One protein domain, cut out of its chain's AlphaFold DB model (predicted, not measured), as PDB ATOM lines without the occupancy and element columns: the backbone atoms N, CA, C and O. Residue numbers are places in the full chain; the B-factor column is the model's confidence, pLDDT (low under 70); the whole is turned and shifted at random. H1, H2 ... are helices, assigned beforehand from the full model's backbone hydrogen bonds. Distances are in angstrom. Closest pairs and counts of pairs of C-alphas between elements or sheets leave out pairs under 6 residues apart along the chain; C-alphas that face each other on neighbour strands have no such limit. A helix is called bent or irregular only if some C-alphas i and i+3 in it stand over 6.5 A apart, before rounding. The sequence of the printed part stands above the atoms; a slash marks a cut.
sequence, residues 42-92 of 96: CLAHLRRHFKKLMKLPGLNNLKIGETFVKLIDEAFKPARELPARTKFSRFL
ATOM      1  N   CYS A  42     120.831 128.805  89.534       83.31
ATOM      2  CA  CYS A  42     120.043 128.744  88.310       83.31
ATOM      3  C   CYS A  42     119.802 127.280  87.890       83.31
ATOM      4  O   CYS A  42     120.604 126.380  88.169       83.31
ATOM      5  N   LEU A  43     118.704 127.039  87.170       83.12
ATOM      6  CA  LEU A  43     118.322 125.696  86.718       83.12
ATOM      7  C   LEU A  43     119.402 125.034  85.840       83.12
ATOM      8  O   LEU A  43     119.580 123.818  85.894       83.12
ATOM      9  N   ALA A  44     120.177 125.813  85.076       84.06
ATOM     10  CA  ALA A  44     121.274 125.286  84.261       84.06
ATOM     11  C   ALA A  44     122.414 124.699  85.118       84.06
ATOM     12  O   ALA A  44     122.972 123.651  84.776       84.06
ATOM     13  N   HIS A  45     122.722 125.330  86.255       85.12
ATOM     14  CA  HIS A  45     123.715 124.834  87.207       85.12
ATOM     15  C   HIS A  45     123.218 123.604  87.960       85.12
ATOM     16  O   HIS A  45     123.918 122.589  88.006       85.12
ATOM     17  N   LEU A  46     121.965 123.626  88.425       87.31
ATOM     18  CA  LEU A  46     121.332 122.449  89.024       87.31
ATOM     19  C   LEU A  46     121.360 121.251  88.069       87.31
ATOM     20  O   LEU A  46     121.758 120.155  88.460       87.31
ATOM     21  N   ARG A  47     121.067 121.462  86.781       91.06
ATOM     22  CA  ARG A  47     121.170 120.408  85.765       91.06
ATOM     23  C   ARG A  47     122.577 119.814  85.670       91.06
ATOM     24  O   ARG A  47     122.726 118.597  85.569       91.06
ATOM     25  N   ARG A  48     123.625 120.648  85.691       91.19
ATOM     26  CA  ARG A  48     125.024 120.179  85.684       91.19
ATOM     27  C   ARG A  48     125.344 119.368  86.945       91.19
ATOM     28  O   ARG A  48     126.062 118.374  86.838       91.19
ATOM     29  N   HIS A  49     124.813 119.751  88.105       91.38
ATOM     30  CA  HIS A  49     124.981 118.998  89.350       91.38
ATOM     31  C   HIS A  49     124.316 117.631  89.310       91.38
ATOM     32  O   HIS A  49     124.977 116.643  89.620       91.38
ATOM     33  N   PHE A  50     123.074 117.533  88.842       94.94
ATOM     34  CA  PHE A  50     122.398 116.241  88.743       94.94
ATOM     35  C   PHE A  50     123.082 115.293  87.750       94.94
ATOM     36  O   PHE A  50     123.228 114.110  88.038       94.94
ATOM     37  N   LYS A  51     123.653 115.810  86.652       94.75
ATOM     38  CA  LYS A  51     124.509 115.004  85.758       94.75
ATOM     39  C   LYS A  51     125.777 114.470  86.427       94.75
ATOM     40  O   LYS A  51     126.272 113.418  86.031       94.75
ATOM     41  N   LYS A  52     126.343 115.204  87.391       94.88
ATOM     42  CA  LYS A  52     127.470 114.715  88.199       94.88
ATOM     43  C   LYS A  52     126.994 113.686  89.222       94.88
ATOM     44  O   LYS A  52     127.650 112.663  89.359       94.88
ATOM     45  N   LEU A  53     125.848 113.925  89.870       95.31
ATOM     46  CA  LEU A  53     125.250 113.015  90.851       95.31
ATOM     47  C   LEU A  53     125.053 111.609  90.274       95.31
ATOM     48  O   LEU A  53     125.422 110.642  90.924       95.31
ATOM     49  N   MET A  54     124.583 111.499  89.028       96.06
ATOM     50  CA  MET A  54     124.406 110.213  88.335       96.06
ATOM     51  C   MET A  54     125.692 109.375  88.231       96.06
ATOM     52  O   MET A  54     125.612 108.167  88.040       96.06
ATOM     53  N   LYS A  55     126.873 110.001  88.323       95.69
ATOM     54  CA  LYS A  55     128.181 109.333  88.235       95.69
ATOM     55  C   LYS A  55     128.753 108.948  89.600       95.69
ATOM     56  O   LYS A  55     129.789 108.295  89.651       95.69
ATOM     57  N   LEU A  56     128.138 109.407  90.690       94.88
ATOM     58  CA  LEU A  56     128.610 109.147  92.045       94.88
ATOM     59  C   LEU A  56     127.980 107.862  92.592       94.88
ATOM     60  O   LEU A  56     126.781 107.645  92.387       94.88
ATOM     61  N   PRO A  57     128.737 107.048  93.346       91.62
ATOM     62  CA  PRO A  57     128.184 105.873  94.004       91.62
ATOM     63  C   PRO A  57     127.109 106.287  95.016       91.62
ATOM     64  O   PRO A  57     127.269 107.259  95.756       91.62
ATOM     65  N   GLY A  58     125.996 105.562  95.035       91.88
ATOM     66  CA  GLY A  58     124.885 105.793  95.956       91.88
ATOM     67  C   GLY A  58     123.608 105.134  95.455       91.88
ATOM     68  O   GLY A  58     123.329 105.159  94.259       91.88
ATOM     69  N   LEU A  59     122.830 104.557  96.376       90.75
ATOM     70  CA  LEU A  59     121.693 103.679  96.067       90.75
ATOM     71  C   LEU A  59     120.687 104.302  95.083       90.75
ATOM     72  O   LEU A  59     120.216 103.632  94.171       90.75
ATOM     73  N   ASN A  60     120.391 105.594  95.246       95.25
ATOM     74  CA  ASN A  60     119.359 106.295  94.477       95.25
ATOM     75  C   ASN A  60     119.903 107.424  93.589       95.25
ATOM     76  O   ASN A  60     119.118 108.124  92.950       95.25
ATOM     77  N   ASN A  61     121.222 107.623  93.531       95.56
ATOM     78  CA  ASN A  61     121.828 108.780  92.863       95.56
ATOM     79  C   ASN A  61     121.457 108.869  91.381       95.56
ATOM     80  O   ASN A  61     121.142 109.952  90.887       95.56
ATOM     81  N   LEU A  62     121.458 107.725  90.691       95.31
ATOM     82  CA  LEU A  62     121.075 107.638  89.287       95.31
ATOM     83  C   LEU A  62     119.620 108.080  89.091       95.31
ATOM     84  O   LEU A  62     119.365 109.044  88.374       95.31
ATOM     85  N   LYS A  63     118.686 107.452  89.815       96.50
ATOM     86  CA  LYS A  63     117.245 107.724  89.707       96.50
ATOM     87  C   LYS A  63     116.893 109.166  90.074       96.50
ATOM     88  O   LYS A  63     116.076 109.795  89.402       96.50
ATOM     89  N   ILE A  64     117.521 109.713  91.116       96.50
ATOM     90  CA  ILE A  64     117.358 111.118  91.512       96.50
ATOM     91  C   ILE A  64     117.864 112.029  90.390       96.50
ATOM     92  O   ILE A  64     117.142 112.920  89.941       96.50
ATOM     93  N   GLY A  65     119.086 111.789  89.912       96.50
ATOM     94  CA  GLY A  65     119.706 112.600  88.873       96.50
ATOM     95  C   GLY A  65     118.898 112.625  87.574       96.50
ATOM     96  O   GLY A  65     118.636 113.703  87.046       96.50
ATOM     97  N   GLU A  66     118.439 111.467  87.100       97.50
ATOM     98  CA  GLU A  66     117.587 111.351  85.910       97.50
ATOM     99  C   GLU A  66     116.272 112.116  86.066       97.50
ATOM    100  O   GLU A  66     115.903 112.900  85.187       97.50
ATOM    101  N   THR A  67     115.594 111.937  87.205       97.56
ATOM    102  CA  THR A  67     114.313 112.594  87.495       97.56
ATOM    103  C   THR A  67     114.450 114.114  87.430       97.56
ATOM    104  O   THR A  67     113.697 114.781  86.720       97.56
ATOM    105  N   PHE A  68     115.451 114.676  88.110       96.19
ATOM    106  CA  PHE A  68     115.650 116.123  88.126       96.19
ATOM    107  C   PHE A  68     116.151 116.674  86.790       96.19
ATOM    108  O   PHE A  68     115.700 117.741  86.374       96.19
ATOM    109  N   VAL A  69     117.043 115.970  86.084       95.62
ATOM    110  CA  VAL A  69     117.470 116.396  84.741       95.62
ATOM    111  C   VAL A  69     116.273 116.456  83.795       95.62
ATOM    112  O   VAL A  69     116.157 117.434  83.059       95.62
ATOM    113  N   LYS A  70     115.362 115.476  83.854       95.81
ATOM    114  CA  LYS A  70     114.140 115.461  83.044       95.81
ATOM    115  C   LYS A  70     113.240 116.662  83.346       95.81
ATOM    116  O   LYS A  70     112.889 117.384  82.417       95.81
ATOM    117  N   LEU A  71     112.928 116.913  84.620       95.25
ATOM    118  CA  LEU A  71     112.092 118.050  85.035       95.25
ATOM    119  C   LEU A  71     112.693 119.394  84.605       95.25
ATOM    120  O   LEU A  71     111.993 120.271  84.101       95.25
ATOM    121  N   ILE A  72     114.009 119.552  84.760       91.88
ATOM    122  CA  ILE A  72     114.705 120.772  84.342       91.88
ATOM    123  C   ILE A  72     114.683 120.915  82.815       91.88
ATOM    124  O   ILE A  72     114.431 122.005  82.299       91.88
ATOM    125  N   ASP A  73     114.928 119.834  82.073       90.50
ATOM    126  CA  ASP A  73     114.881 119.862  80.611       90.50
ATOM    127  C   ASP A  73     113.473 120.194  80.101       90.50
ATOM    128  O   ASP A  73     113.351 120.958  79.140       90.50
ATOM    129  N   GLU A  74     112.424 119.693  80.756       90.38
ATOM    130  CA  GLU A  74     111.029 120.062  80.497       90.38
ATOM    131  C   GLU A  74     110.773 121.549  80.758       90.38
ATOM    132  O   GLU A  74     110.251 122.229  79.874       90.38
ATOM    133  N   ALA A  75     111.236 122.090  81.888       86.69
ATOM    134  CA  ALA A  75     111.136 123.519  82.186       86.69
ATOM    135  C   ALA A  75     111.854 124.401  81.142       86.69
ATOM    136  O   ALA A  75     111.409 125.511  80.848       86.69
ATOM    137  N   PHE A  76     112.935 123.906  80.528       82.75
ATOM    138  CA  PHE A  76     113.650 124.598  79.450       82.75
ATOM    139  C   PHE A  76     113.063 124.384  78.043       82.75
ATOM    140  O   PHE A  76     113.525 125.047  77.109       82.75
ATOM    141  N   LYS A  77     112.091 123.482  77.828       82.56
ATOM    142  CA  LYS A  77     111.489 123.256  76.492       82.56
ATOM    143  C   LYS A  77     110.902 124.538  75.880       82.56
ATOM    144  O   LYS A  77     111.318 124.872  74.768       82.56
ATOM    145  N   PRO A  78     110.085 125.340  76.596       75.75
ATOM    146  CA  PRO A  78     109.502 126.554  76.024       75.75
ATOM    147  C   PRO A  78     110.562 127.564  75.565       75.75
ATOM    148  O   PRO A  78     110.381 128.251  74.569       75.75
ATOM    149  N   ALA A  79     111.699 127.648  76.262       65.31
ATOM    150  CA  ALA A  79     112.792 128.549  75.898       65.31
ATOM    151  C   ALA A  79     113.584 128.084  74.661       65.31
ATOM    152  O   ALA A  79     114.244 128.897  74.011       65.31
ATOM    153  N   ARG A  80     113.549 126.785  74.330       62.72
ATOM    154  CA  ARG A  80     114.212 126.224  73.141       62.72
ATOM    155  C   ARG A  80     113.405 126.442  71.868       62.72
ATOM    156  O   ARG A  80     114.012 126.681  70.830       62.72
ATOM    157  N   GLU A  81     112.084 126.406  71.978       70.00
ATOM    158  CA  GLU A  81     111.145 126.569  70.862       70.00
ATOM    159  C   GLU A  81     110.922 128.041  70.479       70.00
ATOM    160  O   GLU A  81     110.450 128.340  69.384       70.00
ATOM    161  N   LEU A  82     111.305 128.983  71.349       61.72
ATOM    162  CA  LEU A  82     111.229 130.408  71.039       61.72
ATOM    163  C   LEU A  82     112.314 130.837  70.030       61.72
ATOM    164  O   LEU A  82     113.496 130.521  70.225       61.72
ATOM    165  N   PRO A  83     111.954 131.639  69.007       66.50
ATOM    166  CA  PRO A  83     112.917 132.305  68.137       66.50
ATOM    167  C   PRO A  83     113.965 133.087  68.943       66.50
ATOM    168  O   PRO A  83     113.664 133.664  69.986       66.50
ATOM    169  N   ALA A  84     115.206 133.172  68.453       61.59
ATOM    170  CA  ALA A  84     116.299 133.844  69.171       61.59
ATOM    171  C   ALA A  84     115.956 135.284  69.622       61.59
ATOM    172  O   ALA A  84     116.358 135.696  70.708       61.59
ATOM    173  N   ARG A  85     115.141 136.013  68.843       57.09
ATOM    174  CA  ARG A  85     114.665 137.374  69.162       57.09
ATOM    175  C   ARG A  85     113.690 137.461  70.346       57.09
ATOM    176  O   ARG A  85     113.609 138.515  70.966       57.09
ATOM    177  N   THR A  86     112.958 136.400  70.684       56.62
ATOM    178  CA  THR A  86     111.954 136.397  71.771       56.62
ATOM    179  C   THR A  86     112.469 135.810  73.086       56.62
ATOM    180  O   THR A  86     111.795 135.920  74.110       56.62
ATOM    181  N   LYS A  87     113.681 135.236  73.106       55.50
ATOM    182  CA  LYS A  87     114.296 134.693  74.332       55.50
ATOM    183  C   LYS A  87     114.619 135.781  75.364       55.50
ATOM    184  O   LYS A  87     114.433 135.557  76.554       55.50
ATOM    185  N   PHE A  88     115.043 136.963  74.912       50.28
ATOM    186  CA  PHE A  88     115.419 138.073  75.796       50.28
ATOM    187  C   PHE A  88     114.193 138.800  76.382       50.28
ATOM    188  O   PHE A  88     114.164 139.141  77.562       50.28
ATOM    189  N   SER A  89     113.131 138.979  75.588       49.34
ATOM    190  CA  SER A  89     111.942 139.746  75.992       49.34
ATOM    191  C   SER A  89     111.021 139.011  76.972       49.34
ATOM    192  O   SER A  89     110.296 139.656  77.728       49.34
ATOM    193  N   ARG A  90     111.051 137.672  77.004       50.44
ATOM    194  CA  ARG A  90     110.271 136.877  77.969       50.44
ATOM    195  C   ARG A  90     110.938 136.795  79.346       50.44
ATOM    196  O   ARG A  90     110.222 136.685  80.334       50.44
ATOM    197  N   PHE A  91     112.267 136.915  79.418       47.84
ATOM    198  CA  PHE A  91     113.002 136.973  80.688       47.84
ATOM    199  C   PHE A  91     112.636 138.237  81.487       47.84
ATOM    200  O   PHE A  91     112.420 138.159  82.688       47.84
ATOM    201  N   LEU A  92     112.441 139.371  80.803       47.78
ATOM    202  CA  LEU A  92     112.022 140.641  81.416       47.78
ATOM    203  C   LEU A  92     110.541 140.675  81.836       47.78
ATOM    204  O   LEU A  92     110.178 141.424  82.735       47.78
TER     205      LEU A  92
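This is residues 42 to 92 of the 96 residues of the protein "Transposase IS66" of Calothrix sp. NIES-4105 (UniProt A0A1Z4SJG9). The model is a helical hairpin, in which the long helix H2 has H1 folded back along it, with a tail beyond the far end of H2: the short H3 goes on from that end, and H4 turns crosswise to the length of H2 at the tip, with no contact to the hairpin. The 51 printed residues have four named helices, H1, H2, H3 and H4 in chain order, and no named strand; the class is all helix. The whole is loose, with a radius of gyration of the C-alphas of 13.8 A. The C-alphas span 43 by 15 by 14 A, and the tail of H3 and H4 adds to the length of the hairpin.

The longest helix, H2, residues 61 to 75, touches H1, residues 43 to 53, with 16 pairs of C-alphas within 8 A. Their closest C-alphas are those of Phe 50 and Gly 65, 4.5 A apart. The two run opposite ways at a shallow tilt of 20 degrees, centre to centre 8.8 A, and form a helical hairpin. H3, residues 77 to 81, and H2 meet only through their link, Phe 76. H4, residues 84 to 92, is close to H3 but not clearly touching it: one pair of C-alphas lies within 8 A, that of Ala 79 and Lys 87 at 6.5 A. H1 is apart from H3 and from H4, and H2 is apart from H4. In H1, H2 and H3 every O i to N i+4 pair is within hydrogen-bond range; in H4 1 of 5 is, beside 1 of 6 O i to N i+3 pairs. H4 is irregular, but only just: C-alphas 85 and 88 are 6.7 A apart.

H2, Asn 61 to Ala 75, is 21.1 A from first to last C-alpha and begins with C-alpha 61 at (121.828, 108.780, 92.863). H1, Leu 43 to Leu 53, measures 15.0 A and begins with C-alpha 43 at (118.322, 125.696, 86.718). H3, Lys 77 to Glu 81, measures 6.5 A. H4, Ala 84 to Leu 92, measures 14.6 A and ends with C-alpha 92 at (112.022, 140.641, 81.416).

The two C-alphas farthest apart are those of Leu 59 and Arg 85, at 43.7 A. The printed part, residues 42 to 92, has no cut. The links from H2 to H3 and from H3 to H4 are tight, the link from H1 to H2 is short, with 7 residues, and no link is long. The mean pLDDT of the printed part is 82.2; it is under 70 at residues 79 to 80 and 82 to 92, and its mean in H4 is 53.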